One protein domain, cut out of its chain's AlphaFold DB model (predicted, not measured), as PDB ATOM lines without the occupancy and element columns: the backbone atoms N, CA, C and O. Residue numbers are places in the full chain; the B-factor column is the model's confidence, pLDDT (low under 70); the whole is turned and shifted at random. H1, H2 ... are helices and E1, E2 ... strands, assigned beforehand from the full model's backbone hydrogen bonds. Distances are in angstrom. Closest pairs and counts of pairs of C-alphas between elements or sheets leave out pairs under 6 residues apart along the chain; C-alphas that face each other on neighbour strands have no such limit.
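This is residues 910 to 1042 of the 1050 residues of an uncharacterized protein of Flavobacterium sp. CC-CTC003 (UniProt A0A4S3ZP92). With little regular structure, two antiparallel sheets, E3-E1-E5-E6 and E2-E4-E7, face each other as a loop-rich sandwich, H1 at one end. Named elements, in order E1 E2 E3 H1 E4 E5 E6 E7, hold 50 of 133 printed residues, mostly strand. The whole is compact: radius of gyration of the C-alphas 14.6 A, spans 43 by 31 by 27 A.

E1, residues 910-915, begins at C-alpha (44.764, 33.609, 15.600). E2 is 932-937, E3 977-982, H1 985-993, E4 1002-1008, 19.5 A long, E5 1019-1024, E6 1027-1032, and E7 1038-1041, ending at C-alpha (41.306, 28.739, 27.862).

N 911 of E1 and O 981 of E3, 2.7 A, and N 934 of E2 and O 1007 of E4, 2.8 A, are within hydrogen-bond range. H1, with every O i to N i+4 pair within range, only grazes the sheet E2-E4-E7; the closest C-alphas of H1 and E2, Ile 991 and Ala 937, are 6.4 A apart.

The printed part has no cut; links E1 to E2 and E2 to E3 are long. pLDDT is under 70 at 944-950, 959, 996-999 and 1015-1017.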
ATOM      1  N   GLU A 910      45.386  34.128  16.815       87.06
ATOM      2  CA  GLU A 910      44.764  33.609  15.600       87.06
ATOM      3  C   GLU A 910      43.951  32.341  15.921       87.06
ATOM      4  O   GLU A 910      44.466  31.348  16.440       87.06
ATOM      5  N   VAL A 911      42.665  32.364  15.581       88.56
ATOM      6  CA  VAL A 911      41.708  31.270  15.746       88.56
ATOM      7  C   VAL A 911      41.466  30.609  14.397       88.56
ATOM      8  O   VAL A 911      40.988  31.245  13.464       88.56
ATOM      9  N   THR A 912      41.736  29.315  14.294       87.69
ATOM     10  CA  THR A 912      41.414  28.499  13.121       87.69
ATOM     11  C   THR A 912      40.377  27.446  13.482       87.69
ATOM     12  O   THR A 912      40.566  26.690  14.432       87.69
ATOM     13  N   ILE A 913      39.309  27.359  12.693       87.94
ATOM     14  CA  ILE A 913      38.273  26.334  12.796       87.94
ATOM     15  C   ILE A 913      38.223  25.556  11.482       87.94
ATOM     16  O   ILE A 913      38.125  26.147  10.404       87.94
ATOM     17  N   GLN A 914      38.277  24.230  11.557       86.00
ATOM     18  CA  GLN A 914      38.331  23.373  10.379       86.00
ATOM     19  C   GLN A 914      37.498  22.093  10.507       86.00
ATOM     20  O   GLN A 914      37.185  21.615  11.596       86.00
ATOM     21  N   TYR A 915      37.148  21.545   9.346       85.44
ATOM     22  CA  TYR A 915      36.537  20.240   9.138       85.44
ATOM     23  C   TYR A 915      37.433  19.436   8.199       85.44
ATOM     24  O   TYR A 915      37.853  19.948   7.159       85.44
ATOM     25  N   HIS A 916      37.671  18.168   8.516       82.81
ATOM     26  CA  HIS A 916      38.388  17.260   7.632       82.81
ATOM     27  C   HIS A 916      37.694  15.895   7.610       82.81
ATOM     28  O   HIS A 916      37.215  15.408   8.632       82.81
ATOM     29  N   ASP A 917      37.644  15.268   6.431       74.44
ATOM     30  CA  ASP A 917      36.912  14.010   6.244       74.44
ATOM     31  C   ASP A 917      37.569  12.837   7.003       74.44
ATOM     32  O   ASP A 917      36.895  12.119   7.734       74.44
ATOM     33  N   THR A 918      38.900  12.686   6.899       75.56
ATOM     34  CA  THR A 918      39.648  11.552   7.486       75.56
ATOM     35  C   THR A 918      40.802  11.891   8.441       75.56
ATOM     36  O   THR A 918      41.322  10.980   9.080       75.56
ATOM     37  N   LYS A 919      41.246  13.153   8.556       77.88
ATOM     38  CA  LYS A 919      42.424  13.552   9.354       77.88
ATOM     39  C   LYS A 919      42.061  14.524  10.475       77.88
ATOM     40  O   LYS A 919      41.002  15.139  10.470       77.88
ATOM     41  N   GLY A 920      43.003  14.706  11.396       79.31
ATOM     42  CA  GLY A 920      42.857  15.593  12.543       79.31
ATOM     43  C   GLY A 920      42.243  14.911  13.761       79.31
ATOM     44  O   GLY A 920      41.878  13.739  13.696       79.31
ATOM     45  N   PRO A 921      42.123  15.640  14.880       81.06
ATOM     46  CA  PRO A 921      41.535  15.118  16.105       81.06
ATOM     47  C   PRO A 921      40.025  14.846  15.963       81.06
ATOM     48  O   PRO A 921      39.493  14.060  16.739       81.06
ATOM     49  N   CYS A 922      39.344  15.456  14.976       79.25
ATOM     50  CA  CYS A 922      37.890  15.354  14.775       79.25
ATOM     51  C   CYS A 922      37.531  14.996  13.309       79.25
ATOM     52  O   CYS A 922      37.023  15.854  12.581       79.25
ATOM     53  N   PRO A 923      37.812  13.770  12.826       78.69
ATOM     54  CA  PRO A 923      37.453  13.369  11.466       78.69
ATOM     55  C   PRO A 923      35.936  13.161  11.349       78.69
ATOM     56  O   PRO A 923      35.332  12.470  12.167       78.69
ATOM     57  N   GLY A 924      35.309  13.776  10.345       71.94
ATOM     58  CA  GLY A 924      33.849  13.773  10.215       71.94
ATOM     59  C   GLY A 924      33.263  12.683   9.313       71.94
ATOM     60  O   GLY A 924      32.121  12.284   9.530       71.94
ATOM     61  N   GLY A 925      34.003  12.175   8.322       71.25
ATOM     62  CA  GLY A 925      33.610  11.055   7.450       71.25
ATOM     63  C   GLY A 925      32.362  11.240   6.563       71.25
ATOM     64  O   GLY A 925      31.975  10.294   5.877       71.25
ATOM     65  N   HIS A 926      31.690  12.400   6.586       75.81
ATOM     66  CA  HIS A 926      30.467  12.667   5.819       75.81
ATOM     67  C   HIS A 926      30.469  14.049   5.144       75.81
ATOM     68  O   HIS A 926      31.309  14.907   5.403       75.81
ATOM     69  N   ALA A 927      29.510  14.283   4.244       75.88
ATOM     70  CA  ALA A 927      29.253  15.623   3.723       75.88
ATOM     71  C   ALA A 927      28.238  16.340   4.627       75.88
ATOM     72  O   ALA A 927      27.179  15.796   4.926       75.88
ATOM     73  N   CYS A 928      28.558  17.563   5.030       70.88
ATOM     74  CA  CYS A 928      27.753  18.458   5.840       70.88
ATOM     75  C   CYS A 928      27.296  19.672   5.015       70.88
ATOM     76  O   CYS A 928      28.088  20.363   4.365       70.88
ATOM     77  N   ASN A 929      25.997  19.945   5.059       76.88
ATOM     78  CA  ASN A 929      25.345  21.091   4.425       76.88
ATOM     79  C   ASN A 929      24.811  22.125   5.440       76.88
ATOM     80  O   ASN A 929      24.207  23.111   5.022       76.88
ATOM     81  N   SER A 930      25.070  21.924   6.741       80.69
ATOM     82  CA  SER A 930      24.596  22.768   7.848       80.69
ATOM     83  C   SER A 930      25.694  23.033   8.896       80.69
ATOM     84  O   SER A 930      25.547  22.715  10.073       80.69
ATOM     85  N   ALA A 931      26.823  23.608   8.487       82.38
ATOM     86  CA  ALA A 931      27.966  23.946   9.342       82.38
ATOM     87  C   ALA A 931      28.418  25.402   9.147       82.38
ATOM     88  O   ALA A 931      29.544  25.673   8.729       82.38
ATOM     89  N   ARG A 932      27.527  26.349   9.451       85.81
ATOM     90  CA  ARG A 932      27.809  27.791   9.446       85.81
ATOM     91  C   ARG A 932      27.633  28.365  10.850       85.81
ATOM     92  O   ARG A 932      26.536  28.309  11.400       85.81
ATOM     93  N   PHE A 933      28.699  28.915  11.432       86.31
ATOM     94  CA  PHE A 933      28.718  29.375  12.826       86.31
ATOM     95  C   PHE A 933      29.238  30.809  12.986       86.31
ATOM     96  O   PHE A 933      30.047  31.294  12.201       86.31
ATOM     97  N   LYS A 934      28.800  31.472  14.054       86.75
ATOM     98  CA  LYS A 934      29.379  32.701  14.599       86.75
ATOM     99  C   LYS A 934      30.365  32.323  15.701       86.75
ATOM    100  O   LYS A 934      30.006  31.545  16.583       86.75
ATOM    101  N   LEU A 935      31.576  32.873  15.659       88.31
ATOM    102  CA  LEU A 935      32.573  32.691  16.714       88.31
ATOM    103  C   LEU A 935      32.426  33.805  17.758       88.31
ATOM    104  O   LEU A 935      32.460  34.986  17.412       88.31
ATOM    105  N   LEU A 936      32.246  33.429  19.021       88.56
ATOM    106  CA  LEU A 936      32.178  34.351  20.153       88.56
ATOM    107  C   LEU A 936      33.337  34.077  21.118       88.56
ATOM    108  O   LEU A 936      33.745  32.930  21.279       88.56
ATOM    109  N   ALA A 937      33.817  35.121  21.790       87.31
ATOM    110  CA  ALA A 937      34.746  35.058  22.916       87.31
ATOM    111  C   ALA A 937      34.134  35.828  24.098       87.31
ATOM    112  O   ALA A 937      33.833  37.011  23.974       87.31
ATOM    113  N   ASN A 938      33.871  35.153  25.221       87.19
ATOM    114  CA  ASN A 938      33.120  35.695  26.365       87.19
ATOM    115  C   ASN A 938      31.815  36.403  25.954       87.19
ATOM    116  O   ASN A 938      31.506  37.503  26.398       87.19
ATOM    117  N   SER A 939      31.047  35.754  25.076       83.00
ATOM    118  CA  SER A 939      29.792  36.271  24.501       83.00
ATOM    119  C   SER A 939      29.935  37.469  23.550       83.00
ATOM    120  O   SER A 939      28.935  37.908  22.981       83.00
ATOM    121  N   ILE A 940      31.150  37.963  23.304       84.62
ATOM    122  CA  ILE A 940      31.423  38.980  22.286       84.62
ATOM    123  C   ILE A 940      31.636  38.288  20.944       84.62
ATOM    124  O   ILE A 940      32.527  37.452  20.805       84.62
ATOM    125  N   GLN A 941      30.810  38.614  19.951       85.06
ATOM    126  CA  GLN A 941      30.964  38.085  18.597       85.06
ATOM    127  C   GLN A 941      32.197  38.700  17.927       85.06
ATOM    128  O   GLN A 941      32.318  39.921  17.859       85.06
ATOM    129  N   LEU A 942      33.071  37.845  17.401       82.50
ATOM    130  CA  LEU A 942      34.256  38.252  16.654       82.50
ATOM    131  C   LEU A 942      33.897  38.534  15.187       82.50
ATOM    132  O   LEU A 942      33.159  37.763  14.569       82.50
ATOM    133  N   GLY A 943      34.421  39.630  14.632       72.75
ATOM    134  CA  GLY A 943      34.247  40.031  13.234       72.75
ATOM    135  C   GLY A 943      32.873  40.639  12.911       72.75
ATOM    136  O   GLY A 943      31.925  39.929  12.571       72.75
ATOM    137  N   SER A 944      32.770  41.973  12.930       57.22
ATOM    138  CA  SER A 944      31.596  42.730  12.451       57.22
ATOM    139  C   SER A 944      31.773  43.169  10.983       57.22
ATOM    140  O   SER A 944      32.856  43.583  10.575       57.22
ATOM    141  N   ALA A 945      30.736  43.005  10.156       48.03
ATOM    142  CA  ALA A 945      30.827  42.931   8.696       48.03
ATOM    143  C   ALA A 945      30.876  44.289   7.968       48.03
ATOM    144  O   ALA A 945      29.928  45.065   8.039       48.03
ATOM    145  N   ALA A 946      31.902  44.481   7.132       47.97
ATOM    146  CA  ALA A 946      31.859  45.418   6.003       47.97
ATOM    147  C   ALA A 946      31.872  44.728   4.621       47.97
ATOM    148  O   ALA A 946      31.660  45.417   3.639       47.97
ATOM    149  N   ASN A 947      32.067  43.400   4.514       41.66
ATOM    150  CA  ASN A 947      31.985  42.653   3.237       41.66
ATOM    151  C   ASN A 947      31.737  41.131   3.425       41.66
ATOM    152  O   ASN A 947      32.513  40.290   2.981       41.66
ATOM    153  N   GLY A 948      30.650  40.749   4.107       52.41
ATOM    154  CA  GLY A 948      29.973  39.455   3.890       52.41
ATOM    155  C   GLY A 948      30.706  38.120   4.147       52.41
ATOM    156  O   GLY A 948      30.197  37.101   3.689       52.41
ATOM    157  N   SER A 949      31.841  38.063   4.863       57.31
ATOM    158  CA  SER A 949      32.655  36.825   4.939       57.31
ATOM    159  C   SER A 949      33.249  36.442   6.317       57.31
ATOM    160  O   SER A 949      34.284  35.787   6.353       57.31
ATOM    161  N   ASN A 950      32.612  36.760   7.454       68.25
ATOM    162  CA  ASN A 950      33.087  36.318   8.792       68.25
ATOM    163  C   ASN A 950      32.087  35.421   9.550       68.25
ATOM    164  O   ASN A 950      31.960  35.478  10.768       68.25
ATOM    165  N   ILE A 951      31.374  34.568   8.814       78.62
ATOM    166  CA  ILE A 951      30.730  33.371   9.371       78.62
ATOM    167  C   ILE A 951      31.702  32.215   9.154       78.62
ATOM    168  O   ILE A 951      32.166  32.014   8.031       78.62
ATOM    169  N   VAL A 952      31.970  31.439  10.201       84.38
ATOM    170  CA  VAL A 952      32.726  30.187  10.121       84.38
ATOM    171  C   VAL A 952      31.928  29.217   9.253       84.38
ATOM    172  O   VAL A 952      30.994  28.581   9.737       84.38
ATOM    173  N   ASN A 953      32.233  29.154   7.956       84.50
ATOM    174  CA  ASN A 953      31.504  28.337   6.989       84.50
ATOM    175  C   ASN A 953      32.287  27.070   6.647       84.50
ATOM    176  O   ASN A 953      33.234  27.105   5.868       84.50
ATOM    177  N   LEU A 954      31.846  25.931   7.164       84.25
ATOM    178  CA  LEU A 954      32.450  24.622   6.922       84.25
ATOM    179  C   LEU A 954      31.571  23.708   6.054       84.25
ATOM    180  O   LEU A 954      31.845  22.513   5.957       84.25
ATOM    181  N   ASN A 955      30.540  24.248   5.392       85.06
ATOM    182  CA  ASN A 955      29.704  23.483   4.465       85.06
ATOM    183  C   ASN A 955      30.541  22.853   3.343       85.06
ATOM    184  O   ASN A 955      31.265  23.544   2.629       85.06
ATOM    185  N   ASN A 956      30.395  21.550   3.129       81.25
ATOM    186  CA  ASN A 956      31.173  20.794   2.145       81.25
ATOM    187  C   ASN A 956      30.318  19.815   1.320       81.25
ATOM    188  O   ASN A 956      30.833  18.863   0.731       81.25
ATOM    189  N   GLY A 957      29.007  20.075   1.237       74.81
ATOM    190  CA  GLY A 957      28.077  19.338   0.375       74.81
ATOM    191  C   GLY A 957      28.447  19.357  -1.118       74.81
ATOM    192  O   GLY A 957      28.052  18.459  -1.854       74.81
ATOM    193  N   SER A 958      29.251  20.333  -1.553       71.69
ATOM    194  CA  SER A 958      29.873  20.398  -2.881       71.69
ATOM    195  C   SER A 958      31.394  20.290  -2.762       71.69
ATOM    196  O   SER A 958      31.970  20.735  -1.773       71.69
ATOM    197  N   ALA A 959      32.053  19.742  -3.788       68.62
ATOM    198  CA  ALA A 959      33.514  19.714  -3.868       68.62
ATOM    199  C   ALA A 959      34.128  21.117  -4.047       68.62
ATOM    200  O   ALA A 959      35.271  21.315  -3.653       68.62
ATOM    201  N   ALA A 960      33.375  22.092  -4.572       75.75
ATOM    202  CA  ALA A 960      33.829  23.475  -4.722       75.75
ATOM    203  C   ALA A 960      33.764  24.260  -3.397       75.75
ATOM    204  O   ALA A 960      32.896  24.009  -2.553       75.75
ATOM    205  N   LEU A 961      34.669  25.229  -3.228       76.56
ATOM    206  CA  LEU A 961      34.650  26.169  -2.105       76.56
ATOM    207  C   LEU A 961      33.529  27.197  -2.269       76.56
ATOM    208  O   LEU A 961      33.302  27.727  -3.356       76.56
ATOM    209  N   GLN A 962      32.853  27.501  -1.167       78.25
ATOM    210  CA  GLN A 962      31.977  28.662  -1.044       78.25
ATOM    211  C   GLN A 962      32.781  29.896  -0.588       78.25
ATOM    212  O   GLN A 962      33.886  29.747  -0.062       78.25
ATOM    213  N   PRO A 963      32.241  31.121  -0.745       71.69
ATOM    214  CA  PRO A 963      32.881  32.331  -0.231       71.69
ATOM    215  C   PRO A 963      33.242  32.212   1.258       71.69
ATOM    216  O   PRO A 963      32.442  31.722   2.061       71.69
ATOM    217  N   GLY A 964      34.458  32.640   1.609       71.25
ATOM    218  CA  GLY A 964      35.000  32.561   2.970       71.25
ATOM    219  C   GLY A 964      35.532  31.184   3.380       71.25
ATOM    220  O   GLY A 964      35.994  31.031   4.506       71.25
ATOM    221  N   GLN A 965      35.483  30.186   2.491       78.06
ATOM    222  CA  GLN A 965      36.058  28.867   2.733       78.06
ATOM    223  C   GLN A 965      37.448  28.748   2.126       78.06
ATOM    224  O   GLN A 965      37.693  29.200   1.011       78.06
ATOM    225  N   SER A 966      38.327  28.042   2.827       81.31
ATOM    226  CA  SER A 966      39.549  27.481   2.255       81.31
ATOM    227  C   SER A 966      39.484  25.957   2.299       81.31
ATOM    228  O   SER A 966      38.769  25.390   3.133       81.31
ATOM    229  N   TYR A 967      40.207  25.280   1.406       81.62
ATOM    230  CA  TYR A 967      40.442  23.841   1.560       81.62
ATOM    231  C   TYR A 967      41.267  23.580   2.831       81.62
ATOM    232  O   TYR A 967      41.853  24.504   3.403       81.62
ATOM    233  N   GLY A 968      41.281  22.331   3.303       78.19
ATOM    234  CA  GLY A 968      42.138  21.941   4.425       78.19
ATOM    235  C   GLY A 968      43.618  22.201   4.126       78.19
ATOM    236  O   GLY A 968      44.021  22.283   2.966       78.19
ATOM    237  N   ASP A 969      44.437  22.329   5.170       75.88
ATOM    238  CA  ASP A 969      45.868  22.597   5.002       75.88
ATOM    239  C   ASP A 969      46.536  21.526   4.118       75.88
ATOM    240  O   ASP A 969      46.509  20.334   4.426       75.88
ATOM    241  N   GLY A 970      47.129  21.966   3.002       75.31
ATOM    242  CA  GLY A 970      47.772  21.098   2.009       75.31
ATOM    243  C   GLY A 970      46.831  20.457   0.980       75.31
ATOM    244  O   GLY A 970      47.294  19.664   0.162       75.31
ATOM    245  N   GLU A 971      45.538  20.786   0.983       78.19
ATOM    246  CA  GLU A 971      44.566  20.314  -0.007       78.19
ATOM    247  C   GLU A 971      44.226  21.403  -1.035       78.19
ATOM    248  O   GLU A 971      44.026  22.566  -0.695       78.19
ATOM    249  N   THR A 972      44.104  21.022  -2.308       78.44
ATOM    250  CA  THR A 972      43.658  21.917  -3.397       78.44
ATOM    251  C   THR A 972      42.289  21.532  -3.969       78.44
ATOM    252  O   THR A 972      41.758  22.226  -4.833       78.44
ATOM    253  N   SER A 973      41.719  20.415  -3.508       79.81
ATOM    254  CA  SER A 973      40.392  19.908  -3.868       79.81
ATOM    255  C   SER A 973      39.924  18.902  -2.817       79.81
ATOM    256  O   SER A 973      40.757  18.181  -2.272       79.81
ATOM    257  N   GLY A 974      38.617  18.783  -2.582       78.94
ATOM    258  CA  GLY A 974      38.064  17.809  -1.636       78.94
ATOM    259  C   GLY A 974      36.981  18.400  -0.742       78.94
ATOM    260  O   GLY A 974      36.460  19.487  -1.007       78.94
ATOM    261  N   ARG A 975      36.616  17.674   0.319       80.19
ATOM    262  CA  ARG A 975      35.557  18.064   1.269       80.19
ATOM    263  C   ARG A 975      36.069  18.733   2.546       80.19
ATOM    264  O   ARG A 975      35.251  19.240   3.310       80.19
ATOM    265  N   SER A 976      37.373  18.784   2.802       84.81
ATOM    266  CA  SER A 976      37.884  19.482   3.986       84.81
ATOM    267  C   SER A 976      37.710  20.996   3.828       84.81
ATOM    268  O   SER A 976      37.851  21.541   2.727       84.81
ATOM    269  N   ARG A 977      37.343  21.680   4.913       86.50
ATOM    270  CA  ARG A 977      37.078  23.125   4.941       86.50
ATOM    271  C   ARG A 977      37.797  23.758   6.120       86.50
ATOM    272  O   ARG A 977      37.821  23.176   7.198       86.50
ATOM    273  N   LYS A 978      38.352  24.948   5.922       86.56
ATOM    274  CA  LYS A 978      39.064  25.719   6.943       86.56
ATOM    275  C   LYS A 978      38.635  27.183   6.918       86.56
ATOM    276  O   LYS A 978      38.378  27.739   5.849       86.56
ATOM    277  N   TRP A 979      38.597  27.782   8.105       86.81
ATOM    278  CA  TRP A 979      38.373  29.202   8.353       86.81
ATOM    279  C   TRP A 979      39.329  29.698   9.446       86.81
ATOM    280  O   TRP A 979      39.506  29.011  10.451       86.81
ATOM    281  N   THR A 980      39.935  30.874   9.271       84.38
ATOM    282  CA  THR A 980      40.941  31.437  10.189       84.38
ATOM    283  C   THR A 980      40.674  32.925  10.438       84.38
ATOM    284  O   THR A 980      40.295  33.633   9.506       84.38
ATOM    285  N   TYR A 981      40.875  33.399  11.673       86.56
ATOM    286  CA  TYR A 981      40.623  34.782  12.093       86.56
ATOM    287  C   TYR A 981      41.585  35.260  13.184       86.56
ATOM    288  O   TYR A 981      41.810  34.542  14.155       86.56
ATOM    289  N   SER A 982      42.091  36.488  13.067       85.62
ATOM    290  CA  SER A 982      42.926  37.143  14.086       85.62
ATOM    291  C   SER A 982      42.113  38.181  14.856       85.62
ATOM    292  O   SER A 982      41.416  38.994  14.251       85.62
ATOM    293  N   ILE A 983      42.195  38.158  16.185       85.12
ATOM    294  CA  ILE A 983      41.428  39.054  17.062       85.12
ATOM    295  C   ILE A 983      42.086  40.441  17.094       85.12
ATOM    296  O   ILE A 983      43.283  40.557  17.340       85.12
ATOM    297  N   SER A 984      41.318  41.512  16.880       80.50
ATOM    298  CA  SER A 984      41.846  42.883  16.937       80.50
ATOM    299  C   SER A 984      42.034  43.394  18.372       80.50
ATOM    300  O   SER A 984      41.390  42.925  19.310       80.50
ATOM    301  N   ALA A 985      42.870  44.420  18.558       73.38
ATOM    302  CA  ALA A 985      43.065  45.057  19.865       73.38
ATOM    303  C   ALA A 985      41.757  45.616  20.466       73.38
ATOM    304  O   ALA A 985      41.529  45.487  21.667       73.38
ATOM    305  N   ALA A 986      40.868  46.172  19.633       75.81
ATOM    306  CA  ALA A 986      39.564  46.671  20.074       75.81
ATOM    307  C   ALA A 986      38.638  45.533  20.548       75.81
ATOM    308  O   ALA A 986      37.975  45.652  21.578       75.81
ATOM    309  N   GLU A 987      38.629  44.400  19.839       81.12
ATOM    310  CA  GLU A 987      37.893  43.207  20.270       81.12
ATOM    311  C   GLU A 987      38.496  42.618  21.554       81.12
ATOM    312  O   GLU A 987      37.754  42.271  22.468       81.12
ATOM    313  N   ALA A 988      39.828  42.580  21.681       80.81
ATOM    314  CA  ALA A 988      40.520  42.114  22.883       80.81
ATOM    315  C   ALA A 988      40.147  42.937  24.127       80.81
ATOM    316  O   ALA A 988      39.864  42.367  25.182       80.81
ATOM    317  N   GLN A 989      40.075  44.264  24.001       76.94
ATOM    318  CA  GLN A 989      39.611  45.142  25.079       76.94
ATOM    319  C   GLN A 989      38.158  44.842  25.469       76.94
ATOM    320  O   GLN A 989      37.861  44.704  26.657       76.94
ATOM    321  N   ALA A 990      37.265  44.676  24.488       79.56
ATOM    322  CA  ALA A 990      35.859  44.357  24.741       79.56
ATOM    323  C   ALA A 990      35.678  42.986  25.422       79.56
ATOM    324  O   ALA A 990      34.866  42.850  26.337       79.56
ATOM    325  N   ILE A 991      36.465  41.984  25.024       81.88
ATOM    326  CA  ILE A 991      36.450  40.631  25.605       81.88
ATOM    327  C   ILE A 991      36.935  40.645  27.058       81.88
ATOM    328  O   ILE A 991      36.314  40.010  27.912       81.88
ATOM    329  N   VAL A 992      38.023  41.369  27.355       76.25
ATOM    330  CA  VAL A 992      38.548  41.495  28.728       76.25
ATOM    331  C   VAL A 992      37.568  42.260  29.613       76.25
ATOM    332  O   VAL A 992      37.330  41.845  30.745       76.25
ATOM    333  N   ALA A 993      36.948  43.326  29.100       76.38
ATOM    334  CA  ALA A 993      35.924  44.069  29.832       76.38
ATOM    335  C   ALA A 993      34.702  43.195  30.181       76.38
ATOM    336  O   ALA A 993      34.135  43.334  31.265       76.38
ATOM    337  N   ALA A 994      34.328  42.266  29.294       75.62
ATOM    338  CA  ALA A 994      33.220  41.334  29.495       75.62
ATOM    339  C   ALA A 994      33.565  40.107  30.371       75.62
ATOM    340  O   ALA A 994      32.668  39.331  30.701       75.62
ATOM    341  N   ASN A 995      34.832  39.905  30.759       74.12
ATOM    342  CA  ASN A 995      35.257  38.730  31.524       74.12
ATOM    343  C   ASN A 995      34.942  38.881  33.021       74.12
ATOM    344  O   ASN A 995      35.663  39.574  33.740       74.12
ATOM    345  N   GLN A 996      33.868  38.248  33.502       63.97
ATOM    346  CA  GLN A 996      33.449  38.320  34.906       63.97
ATOM    347  C   GLN A 996      33.154  36.923  35.490       63.97
ATOM    348  O   GLN A 996      32.268  36.238  34.977       63.97
ATOM    349  N   PRO A 997      33.829  36.510  36.586       59.59
ATOM    350  CA  PRO A 997      34.966  37.184  37.222       59.59
ATOM    351  C   PRO A 997      36.209  37.154  36.318       59.59
ATOM    352  O   PRO A 997      36.425  36.188  35.596       59.59
ATOM    353  N   ASN A 998      37.025  38.213  36.359       62.94
ATOM    354  CA  ASN A 998      38.195  38.359  35.488       62.94
ATOM    355  C   ASN A 998      39.370  37.481  35.966       62.94
ATOM    356  O   ASN A 998      40.358  37.970  36.508       62.94
ATOM    357  N   ASP A 999      39.224  36.168  35.809       66.75
ATOM    358  CA  ASP A 999      40.160  35.132  36.260       66.75
ATOM    359  C   ASP A 999      41.257  34.800  35.230       66.75
ATOM    360  O   ASP A 999      42.048  33.879  35.426       66.75
ATOM    361  N   GLY A1000      41.311  35.556  34.130       70.25
ATOM    362  CA  GLY A1000      42.271  35.376  33.042       70.25
ATOM    363  C   GLY A1000      41.909  34.284  32.029       70.25
ATOM    364  O   GLY A1000      42.625  34.144  31.039       70.25
ATOM    365  N   PHE A1001      40.810  33.542  32.210       82.12
ATOM    366  CA  PHE A1001      40.336  32.551  31.240       82.12
ATOM    367  C   PHE A1001      39.263  33.140  30.319       82.12
ATOM    368  O   PHE A1001      38.363  33.848  30.757       82.12
ATOM    369  N   ILE A1002      39.343  32.814  29.028       87.31
ATOM    370  CA  ILE A1002      38.437  33.300  27.985       87.31
ATOM    371  C   ILE A1002      37.702  32.119  27.362       87.31
ATOM    372  O   ILE A1002      38.305  31.109  27.002       87.31
ATOM    373  N   SER A1003      36.384  32.250  27.236       88.44
ATOM    374  CA  SER A1003      35.496  31.217  26.708       88.44
ATOM    375  C   SER A1003      35.141  31.486  25.250       88.44
ATOM    376  O   SER A1003      34.355  32.383  24.952       88.44
ATOM    377  N   PHE A1004      35.702  30.689  24.346       89.00
ATOM    378  CA  PHE A1004      35.377  30.655  22.926       89.00
ATOM    379  C   PHE A1004      34.203  29.716  22.650       89.00
ATOM    380  O   PHE A1004      34.169  28.590  23.150       89.00
ATOM    381  N   SER A1005      33.253  30.151  21.825       88.06
ATOM    382  CA  SER A1005      32.096  29.343  21.440       88.06
ATOM    383  C   SER A1005      31.695  29.529  19.981       88.06
ATOM    384  O   SER A1005      31.774  30.629  19.433       88.06
ATOM    385  N   LEU A1006      31.249  28.441  19.343       87.00
ATOM    386  CA  LEU A1006      30.623  28.489  18.018       87.00
ATOM    387  C   LEU A1006      29.106  28.391  18.154       87.00
ATOM    388  O   LEU A1006      28.565  27.353  18.538       87.00
ATOM    389  N   VAL A1007      28.419  29.470  17.795       86.19
ATOM    390  CA  VAL A1007      26.956  29.578  17.838       86.19
ATOM    391  C   VAL A1007      26.401  29.446  16.423       86.19
ATOM    392  O   VAL A1007      26.947  30.027  15.489       86.19
ATOM    393  N   CYS A1008      25.327  28.678  16.236       85.25
ATOM    394  CA  CYS A1008      24.744  28.453  14.910       85.25
ATOM    395  C   CYS A1008      24.330  29.775  14.238       85.25
ATOM    396  O   CYS A1008      23.715  30.636  14.870       85.25
ATOM    397  N   ALA A1009      24.703  29.947  12.965       82.19
ATOM    398  CA  ALA A1009      24.383  31.144  12.187       82.19
ATOM    399  C   ALA A1009      23.107  30.996  11.337       82.19
ATOM    400  O   ALA A1009      22.527  32.012  10.960       82.19
ATOM    401  N   ASP A1010      22.682  29.760  11.060       80.94
ATOM    402  CA  ASP A1010      21.491  29.423  10.271       80.94
ATOM    403  C   ASP A1010      20.380  28.817  11.168       80.94
ATOM    404  O   ASP A1010      20.522  28.748  12.387       80.94
ATOM    405  N   SER A1011      19.245  28.390  10.597       78.94
ATOM    406  CA  SER A1011      18.108  27.840  11.367       78.94
ATOM    407  C   SER A1011      18.395  26.493  12.047       78.94
ATOM    408  O   SER A1011      17.714  26.132  13.004       78.94
ATOM    409  N   SER A1012      19.389  25.748  11.561       80.12
ATOM    410  CA  SER A1012      19.892  24.511  12.160       80.12
ATOM    411  C   SER A1012      21.350  24.304  11.757       80.12
ATOM    412  O   SER A1012      21.705  24.510  10.594       80.12
ATOM    413  N   CYS A1013      22.186  23.887  12.706       81.50
ATOM    414  CA  CYS A1013      23.586  23.551  12.466       81.50
ATOM    415  C   CYS A1013      23.942  22.226  13.130       81.50
ATOM    416  O   CYS A1013      23.361  21.850  14.149       81.50
ATOM    417  N   HIS A1014      24.949  21.547  12.591       72.62
ATOM    418  CA  HIS A1014      25.520  20.363  13.217       72.62
ATOM    419  C   HIS A1014      26.125  20.704  14.585       72.62
ATOM    420  O   HIS A1014      26.757  21.747  14.768       72.62
ATOM    421  N   SER A1015      25.979  19.791  15.541       68.75
ATOM    422  CA  SER A1015      26.686  19.837  16.817       68.75
ATOM    423  C   SER A1015      27.931  18.940  16.766       68.75
ATOM    424  O   SER A1015      27.897  17.844  16.214       68.75
ATOM    425  N   GLY A1016      29.047  19.412  17.335       66.00
ATOM    426  CA  GLY A1016      30.203  18.565  17.667       66.00
ATOM    427  C   GLY A1016      31.243  18.287  16.574       66.00
ATOM    428  O   GLY A1016      31.886  17.243  16.643       66.00
ATOM    429  N   VAL A1017      31.453  19.174  15.591       60.97
ATOM    430  CA  VAL A1017      32.415  18.913  14.492       60.97
ATOM    431  C   VAL A1017      33.283  20.122  14.116       60.97
ATOM    432  O   VAL A1017      33.419  20.475  12.946       60.97
ATOM    433  N   ALA A1018      33.893  20.768  15.109       71.12
ATOM    434  CA  ALA A1018      34.852  21.845  14.883       71.12
ATOM    435  C   ALA A1018      36.228  21.446  15.419       71.12
ATOM    436  O   ALA A1018      36.464  21.460  16.624       71.12
ATOM    437  N   TRP A1019      37.144  21.081  14.524       88.88
ATOM    438  CA  TRP A1019      38.556  21.023  14.875       88.88
ATOM    439  C   TRP A1019      39.040  22.468  15.049       88.88
ATOM    440  O   TRP A1019      39.082  23.231  14.086       88.88
ATOM    441  N   THR A1020      39.372  22.851  16.282       88.69
ATOM    442  CA  THR A1020      39.796  24.212  16.634       88.69
ATOM    443  C   THR A1020      41.285  24.245  16.940       88.69
ATOM    444  O   THR A1020      41.783  23.451  17.739       88.69
ATOM    445  N   THR A1021      41.983  25.198  16.332       90.50
ATOM    446  CA  THR A1021      43.380  25.527  16.617       90.50
ATOM    447  C   THR A1021      43.477  26.989  17.033       90.50
ATOM    448  O   THR A1021      42.972  27.858  16.328       90.50
ATOM    449  N   LEU A1022      44.136  27.265  18.156       89.75
ATOM    450  CA  LEU A1022      44.476  28.617  18.594       89.75
ATOM    451  C   LEU A1022      45.984  28.801  18.512       89.75
ATOM    452  O   LEU A1022      46.735  27.964  19.026       89.75
ATOM    453  N   LYS A1023      46.416  29.895  17.892       88.38
ATOM    454  CA  LYS A1023      47.814  30.304  17.836       88.38
ATOM    455  C   LYS A1023      47.986  31.667  18.474       88.38
ATOM    456  O   LYS A1023      47.246  32.578  18.135       88.38
ATOM    457  N   LEU A1024      48.977  31.811  19.338       83.50
ATOM    458  CA  LEU A1024      49.421  33.105  19.834       83.50
ATOM    459  C   LEU A1024      50.698  33.479  19.083       83.50
ATOM    460  O   LEU A1024      51.669  32.724  19.135       83.50
ATOM    461  N   ASP A1025      50.662  34.575  18.324       80.31
ATOM    462  CA  ASP A1025      51.792  35.076  17.527       80.31
ATOM    463  C   ASP A1025      52.471  33.979  16.673       80.31
ATOM    464  O   ASP A1025      53.691  33.897  16.539       80.31
ATOM    465  N   GLY A1026      51.655  33.084  16.103       77.62
ATOM    466  CA  GLY A1026      52.086  31.974  15.247       77.62
ATOM    467  C   GLY A1026      52.364  30.641  15.960       77.62
ATOM    468  O   GLY A1026      52.365  29.601  15.294       77.62
ATOM    469  N   ALA A1027      52.520  30.619  17.288       80.50
ATOM    470  CA  ALA A1027      52.727  29.398  18.070       80.50
ATOM    471  C   ALA A1027      51.395  28.763  18.493       80.50
ATOM    472  O   ALA A1027      50.541  29.430  19.068       80.50
ATOM    473  N   VAL A1028      51.200  27.467  18.229       86.88
ATOM    474  CA  VAL A1028      49.959  26.754  18.583       86.88
ATOM    475  C   VAL A1028      49.875  26.555  20.097       86.88
ATOM    476  O   VAL A1028      50.682  25.822  20.661       86.88
ATOM    477  N   ILE A1029      48.867  27.157  20.731       85.62
ATOM    478  CA  ILE A1029      48.589  27.016  22.170       85.62
ATOM    479  C   ILE A1029      47.417  26.068  22.456       85.62
ATOM    480  O   ILE A1029      47.286  25.550  23.558       85.62
ATOM    481  N   TYR A1030      46.571  25.807  21.456       90.00
ATOM    482  CA  TYR A1030      45.508  24.807  21.532       90.00
ATOM    483  C   TYR A1030      45.273  24.181  20.165       90.00
ATOM    484  O   TYR A1030      45.276  24.882  19.157       90.00
ATOM    485  N   ASN A1031      45.036  22.872  20.130       89.62
ATOM    486  CA  ASN A1031      44.710  22.138  18.914       89.62
ATOM    487  C   ASN A1031      43.904  20.876  19.267       89.62
ATOM    488  O   ASN A1031      44.464  19.920  19.803       89.62
ATOM    489  N   GLY A1032      42.592  20.867  19.021       87.50
ATOM    490  CA  GLY A1032      41.731  19.767  19.466       87.50
ATOM    491  C   GLY A1032      40.264  19.884  19.053       87.50
ATOM    492  O   GLY A1032      39.912  20.713  18.214       87.50
ATOM    493  N   CYS A1033      39.420  19.037  19.655       85.00
ATOM    494  CA  CYS A1033      37.961  19.023  19.476       85.00
ATOM    495  C   CYS A1033      37.270  19.583  20.723       85.00
ATOM    496  O   CYS A1033      37.145  18.863  21.721       85.00
ATOM    497  N   PRO A1034      36.806  20.839  20.710       82.50
ATOM    498  CA  PRO A1034      36.042  21.381  21.821       82.50
ATOM    499  C   PRO A1034      34.712  20.634  21.979       82.50
ATOM    500  O   PRO A1034      33.983  20.404  21.008       82.50
ATOM    501  N   LYS A1035      34.358  20.270  23.214       77.94
ATOM    502  CA  LYS A1035      33.084  19.597  23.503       77.94
ATOM    503  C   LYS A1035      31.935  20.584  23.285       77.94
ATOM    504  O   LYS A1035      31.979  21.706  23.780       77.94
ATOM    505  N   ASN A1036      30.910  20.177  22.536       77.00
ATOM    506  CA  ASN A1036      29.762  21.024  22.168       77.00
ATOM    507  C   ASN A1036      30.138  22.351  21.473       77.00
ATOM    508  O   ASN A1036      29.327  23.270  21.452       77.00
ATOM    509  N   ASN A1037      31.343  22.449  20.899       78.38
ATOM    510  CA  ASN A1037      31.910  23.667  20.315       78.38
ATOM    511  C   ASN A1037      32.204  24.815  21.314       78.38
ATOM    512  O   ASN A1037      32.220  25.977  20.905       78.38
ATOM    513  N   PHE A1038      32.456  24.505  22.594       84.75
ATOM    514  CA  PHE A1038      32.896  25.467  23.615       84.75
ATOM    515  C   PHE A1038      34.312  25.142  24.116       84.75
ATOM    516  O   PHE A1038      34.620  23.984  24.407       84.75
ATOM    517  N   LEU A1039      35.162  26.163  24.236       87.56
ATOM    518  CA  LEU A1039      36.527  26.082  24.755       87.56
ATOM    519  C   LEU A1039      36.786  27.241  25.715       87.56
ATOM    520  O   LEU A1039      36.793  28.389  25.287       87.56
ATOM    521  N   THR A1040      37.087  26.951  26.976       89.00
ATOM    522  CA  THR A1040      37.561  27.963  27.927       89.00
ATOM    523  C   THR A1040      39.053  27.778  28.164       89.00
ATOM    524  O   THR A1040      39.491  26.705  28.576       89.00
ATOM    525  N   ILE A1041      39.842  28.808  27.876       86.31
ATOM    526  CA  ILE A1041      41.306  28.739  27.862       86.31
ATOM    527  C   ILE A1041      41.918  30.060  28.325       86.31
ATOM    528  O   ILE A1041      41.375  31.129  28.048       86.31
ATOM    529  N   ASN A1042      43.055  30.009  29.014       83.69
ATOM    530  CA  ASN A1042      43.860  31.199  29.253       83.69
ATOM    531  C   ASN A1042      44.645  31.543  27.969       83.69
ATOM    532  O   ASN A1042      45.482  30.747  27.533       83.69
TER     533      ASN A1042